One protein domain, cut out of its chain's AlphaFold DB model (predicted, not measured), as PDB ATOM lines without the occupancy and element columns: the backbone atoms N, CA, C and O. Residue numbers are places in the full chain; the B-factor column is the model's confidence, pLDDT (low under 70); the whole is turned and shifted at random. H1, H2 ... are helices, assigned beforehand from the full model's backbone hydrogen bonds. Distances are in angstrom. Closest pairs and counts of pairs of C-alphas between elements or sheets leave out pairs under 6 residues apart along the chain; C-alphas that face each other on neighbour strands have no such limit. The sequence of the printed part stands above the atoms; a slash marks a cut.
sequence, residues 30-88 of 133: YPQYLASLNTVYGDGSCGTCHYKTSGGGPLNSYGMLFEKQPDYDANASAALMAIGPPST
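This is residues 30 to 88 of the 133 residues of an uncharacterized protein of uncultured archaeon (UniProt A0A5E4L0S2). Four short helices make a small open ring, in the order H1, H4, H3, H2, each touching the next, with a gap between H2 and H1, whose closest C-alphas, those of Cys 46 and Leu 34, are 7.1 A apart. The long loop of residues 50 to 60 joins H2 to H3 and reaches one far end at Ser 54. The printed part has 59 residues, with helices H1, H2, H3, H4 along the chain and no named strand: all helix, compact, radius of gyration of the C-alphas 10.1 A, spans 24 by 22 by 21 A.

H1, residues 31 to 41, begins at C-alpha (-32.302, -34.761, -29.757) and is 15.6 A long. H2 is residues 46 to 49, H3 residues 61 to 67. H4, residues 76 to 83, 10.8 A, ends at C-alpha (-36.975, -16.789, -33.912).

H1 touches H4 at a steep tilt of 51 degrees, the same way; their closest C-alphas, Ser 36 and Ser 77, are 5.3 A apart. H4 touches H3 at a steep tilt of 49 degrees, opposite ways, closest at C-alphas 79 and 66, 6.4 A. H3 touches H2, closest at C-alphas 63 and 49, 4.0 A. H1 and H2 are close but not clearly touching, closest at C-alphas 34 and 46, 7.1 A. H1 and H3 are apart, as are H2 and H4. In H1, H3 and H4 every O i to N i+4 pair is within hydrogen-bond range; H2 is too short for one.

The C-alphas farthest apart, of Ser 54 and Pro 70, are 26.3 A apart. The printed part has no cut; the link from H2 to H3 is long. No printed residue is under 70 in pLDDT.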
ATOM      1  N   TYR A  30     -36.150 -33.419 -27.452       80.44
ATOM      2  CA  TYR A  30     -35.966 -34.135 -28.704       80.44
ATOM      3  C   TYR A  30     -34.533 -33.884 -29.202       80.44
ATOM      4  O   TYR A  30     -34.171 -32.730 -29.451       80.44
ATOM      5  N   PRO A  31     -33.704 -34.929 -29.374       82.19
ATOM      6  CA  PRO A  31     -32.302 -34.761 -29.757       82.19
ATOM      7  C   PRO A  31     -32.141 -34.057 -31.114       82.19
ATOM      8  O   PRO A  31     -31.135 -33.389 -31.344       82.19
ATOM      9  N   GLN A  32     -33.160 -34.133 -31.980       86.50
ATOM     10  CA  GLN A  32     -33.190 -33.424 -33.259       86.50
ATOM     11  C   GLN A  32     -33.157 -31.894 -33.109       86.50
ATOM     12  O   GLN A  32     -32.573 -31.224 -33.952       86.50
ATOM     13  N   TYR A  33     -33.689 -31.330 -32.018       88.62
ATOM     14  CA  TYR A  33     -33.661 -29.880 -31.802       88.62
ATOM     15  C   TYR A  33     -32.257 -29.378 -31.508       88.62
ATOM     16  O   TYR A  33     -31.841 -28.375 -32.079       88.62
ATOM     17  N   LEU A  34     -31.503 -30.092 -30.668       91.44
ATOM     18  CA  LEU A  34     -30.110 -29.742 -30.395       91.44
ATOM     19  C   LEU A  34     -29.259 -29.854 -31.667       91.44
ATOM     20  O   LEU A  34     -28.444 -28.977 -31.941       91.44
ATOM     21  N   ALA A  35     -29.486 -30.896 -32.473       94.75
ATOM     22  CA  ALA A  35     -28.807 -31.068 -33.753       94.75
ATOM     23  C   ALA A  35     -29.110 -29.917 -34.731       94.75
ATOM     24  O   ALA A  35     -28.185 -29.355 -35.317       94.75
ATOM     25  N   SER A  36     -30.380 -29.520 -34.872       95.25
ATOM     26  CA  SER A  36     -30.772 -28.371 -35.698       95.25
ATOM     27  C   SER A  36     -30.210 -27.056 -35.159       95.25
ATOM     28  O   SER A  36     -29.694 -26.260 -35.935       95.25
ATOM     29  N   LEU A  37     -30.228 -26.841 -33.841       94.88
ATOM     30  CA  LEU A  37     -29.668 -25.648 -33.204       94.88
ATOM     31  C   LEU A  37     -28.168 -25.508 -33.481       94.88
ATOM     32  O   LEU A  37     -27.725 -24.440 -33.897       94.88
ATOM     33  N   ASN A  38     -27.406 -26.592 -33.338       95.75
ATOM     34  CA  ASN A  38     -25.975 -26.607 -33.653       95.75
ATOM     35  C   ASN A  38     -25.717 -26.448 -35.152       95.75
ATOM     36  O   ASN A  38     -24.741 -25.825 -35.551       95.75
ATOM     37  N   THR A  39     -26.607 -26.964 -35.999       96.62
ATOM     38  CA  THR A  39     -26.496 -26.799 -37.455       96.62
ATOM     39  C   THR A  39     -26.727 -25.349 -37.884       96.62
ATOM     40  O   THR A  39     -26.027 -24.854 -38.762       96.62
ATOM     41  N   VAL A  40     -27.700 -24.660 -37.280       96.31
ATOM     42  CA  VAL A  40     -28.061 -23.280 -37.644       96.31
ATOM     43  C   VAL A  40     -27.132 -22.255 -36.980       96.31
ATOM     44  O   VAL A  40     -26.772 -21.269 -37.618       96.31
ATOM     45  N   TYR A  41     -26.727 -22.479 -35.723       95.12
ATOM     46  CA  TYR A  41     -26.008 -21.486 -34.907       95.12
ATOM     47  C   TYR A  41     -24.695 -21.977 -34.268       95.12
ATOM     48  O   TYR A  41     -24.030 -21.195 -33.593       95.12
ATOM     49  N   GLY A  42     -24.284 -23.231 -34.474       94.44
ATOM     50  CA  GLY A  42     -22.987 -23.765 -34.030       94.44
ATOM     51  C   GLY A  42     -22.979 -24.349 -32.615       94.44
ATOM     52  O   GLY A  42     -22.810 -25.556 -32.457       94.44
ATOM     53  N   ASP A  43     -23.199 -23.516 -31.594       87.75
ATOM     54  CA  ASP A  43     -22.886 -23.844 -30.188       87.75
ATOM     55  C   ASP A  43     -24.124 -23.886 -29.274       87.75
ATOM     56  O   ASP A  43     -24.212 -23.242 -28.225       87.75
ATOM     57  N   GLY A  44     -25.129 -24.647 -29.683       91.38
ATOM     58  CA  GLY A  44     -26.319 -24.911 -28.890       91.38
ATOM     59  C   GLY A  44     -26.082 -25.893 -27.741       91.38
ATOM     60  O   GLY A  44     -25.261 -26.809 -27.800       91.38
ATOM     61  N   SER A  45     -26.862 -25.744 -26.671       93.31
ATOM     62  CA  SER A  45     -26.928 -26.713 -25.575       93.31
ATOM     63  C   SER A  45     -28.365 -26.863 -25.083       93.31
ATOM     64  O   SER A  45     -29.239 -26.062 -25.413       93.31
ATOM     65  N   CYS A  46     -28.624 -27.841 -24.216       91.31
ATOM     66  CA  CYS A  46     -29.909 -27.921 -23.523       91.31
ATOM     67  C   CYS A  46     -30.241 -26.630 -22.749       91.31
ATOM     68  O   CYS A  46     -31.410 -26.269 -22.640       91.31
ATOM     69  N   GLY A  47     -29.222 -25.916 -22.257       91.44
ATOM     70  CA  GLY A  47     -29.382 -24.630 -21.573       91.44
ATOM     71  C   GLY A  47     -29.863 -23.494 -22.481       91.44
ATOM     72  O   GLY A  47     -30.360 -22.486 -21.988       91.44
ATOM     73  N   THR A  48     -29.759 -23.651 -23.804       92.94
ATOM     74  CA  THR A  48     -30.277 -22.668 -24.761       92.94
ATOM     75  C   THR A  48     -31.804 -22.623 -24.730       92.94
ATOM     76  O   THR A  48     -32.372 -21.538 -24.794       92.94
ATOM     77  N   CYS A  49     -32.474 -23.767 -24.552       92.19
ATOM     78  CA  CYS A  49     -33.940 -23.845 -24.539       92.19
ATOM     79  C   CYS A  49     -34.538 -24.082 -23.144       92.19
ATOM     80  O   CYS A  49     -35.693 -23.735 -22.913       92.19
ATOM     81  N   HIS A  50     -33.778 -24.647 -22.205       91.94
ATOM     82  CA  HIS A  50     -34.238 -24.955 -20.849       91.94
ATOM     83  C   HIS A  50     -33.467 -24.154 -19.801       91.94
ATOM     84  O   HIS A  50     -32.287 -23.857 -19.969       91.94
ATOM     85  N   TYR A  51     -34.095 -23.882 -18.655       88.88
ATOM     86  CA  TYR A  51     -33.382 -23.312 -17.501       88.88
ATOM     87  C   TYR A  51     -32.341 -24.275 -16.911       88.88
ATOM     88  O   TYR A  51     -31.365 -23.841 -16.299       88.88
ATOM     89  N   LYS A  52     -32.536 -25.590 -17.084       88.44
ATOM     90  CA  LYS A  52     -31.614 -26.618 -16.599       88.44
ATOM     91  C   LYS A  52     -30.681 -27.067 -17.723       88.44
ATOM     92  O   LYS A  52     -31.102 -27.703 -18.686       88.44
ATOM     93  N   THR A  53     -29.388 -26.812 -17.560       87.69
ATOM     94  CA  THR A  53     -28.359 -27.145 -18.563       87.69
ATOM     95  C   THR A  53     -28.195 -28.644 -18.815       87.69
ATOM     96  O   THR A  53     -27.733 -29.028 -19.882       87.69
ATOM     97  N   SER A  54     -28.620 -29.509 -17.887       85.00
ATOM     98  CA  SER A  54     -28.626 -30.966 -18.086       85.00
ATOM     99  C   SER A  54     -29.742 -31.466 -19.018       85.00
ATOM    100  O   SER A  54     -29.847 -32.670 -19.230       85.00
ATOM    101  N   GLY A  55     -30.612 -30.580 -19.514       81.44
ATOM    102  CA  GLY A  55     -31.824 -30.947 -20.244       81.44
ATOM    103  C   GLY A  55     -33.017 -31.244 -19.340       81.44
ATOM    104  O   GLY A  55     -32.874 -31.509 -18.138       81.44
ATOM    105  N   GLY A  56     -34.203 -31.171 -19.951       80.69
ATOM    106  CA  GLY A  56     -35.492 -31.301 -19.280       80.69
ATOM    107  C   GLY A  56     -35.864 -30.085 -18.422       80.69
ATOM    108  O   GLY A  56     -35.155 -29.080 -18.365       80.69
ATOM    109  N   GLY A  57     -36.998 -30.192 -17.729       86.50
ATOM    110  CA  GLY A  57     -37.557 -29.094 -16.937       86.50
ATOM    111  C   GLY A  57     -38.165 -27.970 -17.791       86.50
ATOM    112  O   GLY A  57     -38.255 -28.105 -19.013       86.50
ATOM    113  N   PRO A  58     -38.599 -26.866 -17.156       90.75
ATOM    114  CA  PRO A  58     -39.277 -25.771 -17.846       90.75
ATOM    115  C   PRO A  58     -38.416 -25.126 -18.938       90.75
ATOM    116  O   PRO A  58     -37.200 -24.954 -18.771       90.75
ATOM    117  N   LEU A  59     -39.067 -24.747 -20.038       92.25
ATOM    118  CA  LEU A  59     -38.453 -23.955 -21.097       92.25
ATOM    119  C   LEU A  59     -38.146 -22.542 -20.592       92.25
ATOM    120  O   LEU A  59     -38.899 -21.972 -19.802       92.25
ATOM    121  N   ASN A  60     -37.035 -21.982 -21.056       92.00
ATOM    122  CA  ASN A  60     -36.724 -20.569 -20.868       92.00
ATOM    123  C   ASN A  60     -37.459 -19.713 -21.920       92.00
ATOM    124  O   ASN A  60     -38.250 -20.219 -22.719       92.00
ATOM    125  N   SER A  61     -37.208 -18.401 -21.936       95.25
ATOM    126  CA  SER A  61     -37.838 -17.492 -22.903       95.25
ATOM    127  C   SER A  61     -37.577 -17.886 -24.360       95.25
ATOM    128  O   SER A  61     -38.495 -17.822 -25.172       95.25
ATOM    129  N   TYR A  62     -36.365 -18.337 -24.684       94.56
ATOM    130  CA  TYR A  62     -36.000 -18.766 -26.033       94.56
ATOM    131  C   TYR A  62     -36.693 -20.078 -26.422       94.56
ATOM    132  O   TYR A  62     -37.308 -20.163 -27.484       94.56
ATOM    133  N   GLY A  63     -36.686 -21.076 -25.532       94.00
ATOM    134  CA  GLY A  63     -37.394 -22.340 -25.743       94.00
ATOM    135  C   GLY A  63     -38.899 -22.150 -25.961       94.00
ATOM    136  O   GLY A  63     -39.465 -22.764 -26.860       94.00
ATOM    137  N   MET A  64     -39.538 -21.246 -25.212       95.00
ATOM    138  CA  MET A  64     -40.957 -20.914 -25.407       95.00
ATOM    139  C   MET A  64     -41.241 -20.211 -26.742       95.00
ATOM    140  O   MET A  64     -42.327 -20.370 -27.293       95.00
ATOM    141  N   LEU A  65     -40.313 -19.401 -27.262       96.25
ATOM    142  CA  LEU A  65     -40.465 -18.787 -28.588       96.25
ATOM    143  C   LEU A  65     -40.378 -19.835 -29.698       96.25
ATOM    144  O   LEU A  65     -41.143 -19.759 -30.660       96.25
ATOM    145  N   PHE A  66     -39.479 -20.810 -29.539       95.19
ATOM    146  CA  PHE A  66     -39.336 -21.940 -30.453       95.19
ATOM    147  C   PHE A  66     -40.587 -22.826 -30.467       95.19
ATOM    148  O   PHE A  66     -41.123 -23.092 -31.536       95.19
ATOM    149  N   GLU A  67     -41.103 -23.214 -29.296       94.12
ATOM    150  CA  GLU A  67     -42.316 -24.045 -29.170       94.12
ATOM    151  C   GLU A  67     -43.561 -23.383 -29.792       94.12
ATOM    152  O   GLU A  67     -44.484 -24.063 -30.233       94.12
ATOM    153  N   LYS A  68     -43.589 -22.047 -29.862       96.31
ATOM    154  CA  LYS A  68     -44.678 -21.286 -30.494       96.31
ATOM    155  C   LYS A  68     -44.573 -21.191 -32.017       96.31
ATOM    156  O   LYS A  68     -45.506 -20.671 -32.631       96.31
ATOM    157  N   GLN A  69     -43.470 -21.622 -32.629       96.69
ATOM    158  CA  GLN A  69     -43.358 -21.600 -34.084       96.69
ATOM    159  C   GLN A  69     -44.270 -22.661 -34.706       96.69
ATOM    160  O   GLN A  69     -44.339 -23.781 -34.199       96.69
ATOM    161  N   PRO A  70     -44.961 -22.342 -35.813       95.25
ATOM    162  CA  PRO A  70     -45.668 -23.360 -36.572       95.25
ATOM    163  C   PRO A  70     -44.669 -24.402 -37.087       95.25
ATOM    164  O   PRO A  70     -43.550 -24.059 -37.469       95.25
ATOM    165  N   ASP A  71     -45.081 -25.670 -37.079       90.44
ATOM    166  CA  ASP A  71     -44.318 -26.792 -37.638       90.44
ATOM    167  C   ASP A  71     -42.909 -26.979 -37.031       90.44
ATOM    168  O   ASP A  71     -42.007 -27.511 -37.686       90.44
ATOM    169  N   TYR A  72     -42.685 -26.552 -35.778       92.50
ATOM    170  CA  TYR A  72     -41.382 -26.679 -35.107       92.50
ATOM    171  C   TYR A  72     -40.916 -28.140 -34.959       92.50
ATOM    172  O   TYR A  72     -39.714 -28.405 -34.886       92.50
ATOM    173  N   ASP A  73     -41.855 -29.085 -34.946       91.25
ATOM    174  CA  ASP A  73     -41.641 -30.530 -34.890       91.25
ATOM    175  C   ASP A  73     -41.306 -31.135 -36.262       91.25
ATOM    176  O   ASP A  73     -40.462 -32.031 -36.349       91.25
ATOM    177  N   ALA A  74     -41.909 -30.618 -37.334       94.19
ATOM    178  CA  ALA A  74     -41.653 -31.046 -38.708       94.19
ATOM    179  C   ALA A  74     -40.386 -30.414 -39.310       94.19
ATOM    180  O   ALA A  74     -39.684 -31.066 -40.086       94.19
ATOM    181  N   ASN A  75     -40.069 -29.158 -38.970       95.06
ATOM    182  CA  ASN A  75     -38.901 -28.439 -39.485       95.06
ATOM    183  C   ASN A  75     -38.289 -27.478 -38.452       95.06
ATOM    184  O   ASN A  75     -38.370 -26.251 -38.555       95.06
ATOM    185  N   ALA A  76     -37.591 -28.060 -37.479       95.00
ATOM    186  CA  ALA A  76     -36.918 -27.323 -36.415       95.00
ATOM    187  C   ALA A  76     -35.942 -26.247 -36.923       95.00
ATOM    188  O   ALA A  76     -35.840 -25.179 -36.328       95.00
ATOM    189  N   SER A  77     -35.230 -26.491 -38.027       95.75
ATOM    190  CA  SER A  77     -34.260 -25.528 -38.561       95.75
ATOM    191  C   SER A  77     -34.935 -24.245 -39.058       95.75
ATOM    192  O   SER A  77     -34.448 -23.154 -38.767       95.75
ATOM    193  N   ALA A  78     -36.072 -24.353 -39.755       96.12
ATOM    194  CA  ALA A  78     -36.837 -23.188 -40.201       96.12
ATOM    195  C   ALA A  78     -37.429 -22.408 -39.015       96.12
ATOM    196  O   ALA A  78     -37.320 -21.182 -38.971       96.12
ATOM    197  N   ALA A  79     -37.976 -23.115 -38.024       96.44
ATOM    198  CA  ALA A  79     -38.485 -22.510 -36.794       96.44
ATOM    199  C   ALA A  79     -37.387 -21.768 -36.007       96.44
ATOM    200  O   ALA A  79     -37.606 -20.651 -35.538       96.44
ATOM    201  N   LEU A  80     -36.182 -22.340 -35.911       96.19
ATOM    202  CA  LEU A  80     -35.025 -21.680 -35.297       96.19
ATOM    203  C   LEU A  80     -34.629 -20.404 -36.048       96.19
ATOM    204  O   LEU A  80     -34.453 -19.362 -35.425       96.19
ATOM    205  N   MET A  81     -34.552 -20.458 -37.380       96.25
ATOM    206  CA  MET A  81     -34.257 -19.273 -38.193       96.25
ATOM    207  C   MET A  81     -35.311 -18.169 -38.025       96.25
ATOM    208  O   MET A  81     -34.953 -16.994 -38.053       96.25
ATOM    209  N   ALA A  82     -36.582 -18.530 -37.820       97.12
ATOM    210  CA  ALA A  82     -37.678 -17.580 -37.632       97.12
ATOM    211  C   ALA A  82     -37.598 -16.811 -36.302       97.12
ATOM    212  O   ALA A  82     -37.905 -15.620 -36.270       97.12
ATOM    213  N   ILE A  83     -37.163 -17.460 -35.214       96.81
ATOM    214  CA  ILE A  83     -36.975 -16.789 -33.912       96.81
ATOM    215  C   ILE A  83     -35.629 -16.063 -33.797       96.81
ATOM    216  O   ILE A  83     -35.470 -15.207 -32.927       96.81
ATOM    217  N   GLY A  84     -34.682 -16.375 -34.683       96.31
ATOM    218  CA  GLY A  84     -33.340 -15.804 -34.686       96.31
ATOM    219  C   GLY A  84     -32.386 -16.489 -33.700       96.31
ATOM    220  O   GLY A  84     -32.779 -17.397 -32.969       96.31
ATOM    221  N   PRO A  85     -31.103 -16.082 -33.684       95.44
ATOM    222  CA  PRO A  85     -30.109 -16.694 -32.816       95.44
ATOM    223  C   PRO A  85     -30.458 -16.482 -31.337       95.44
ATOM    224  O   PRO A  85     -30.984 -15.425 -30.968       95.44
ATOM    225  N   PRO A  86     -30.115 -17.442 -30.461       92.75
ATOM    226  CA  PRO A  86     -30.251 -17.239 -29.029       92.75
ATOM    227  C   PRO A  86     -29.406 -16.036 -28.625       92.75
ATOM    228  O   PRO A  86     -28.249 -15.919 -29.030       92.75
ATOM    229  N   SER A  87     -29.977 -15.128 -27.830       88.94
ATOM    230  CA  SER A  87     -29.232 -13.983 -27.322       88.94
ATOM    231  C   SER A  87     -28.065 -14.502 -26.491       88.94
ATOM    232  O   SER A  87     -28.248 -14.965 -25.361       88.94
ATOM    233  N   THR A  88     -26.859 -14.439 -27.055       74.19
ATOM    234  CA  THR A  88     -25.624 -14.660 -26.320       74.19
ATOM    235  C   THR A  88     -25.529 -13.512 -25.339       74.19
ATOM    236  O   THR A  88     -25.030 -12.428 -25.625       74.19
TER     237      THR A  88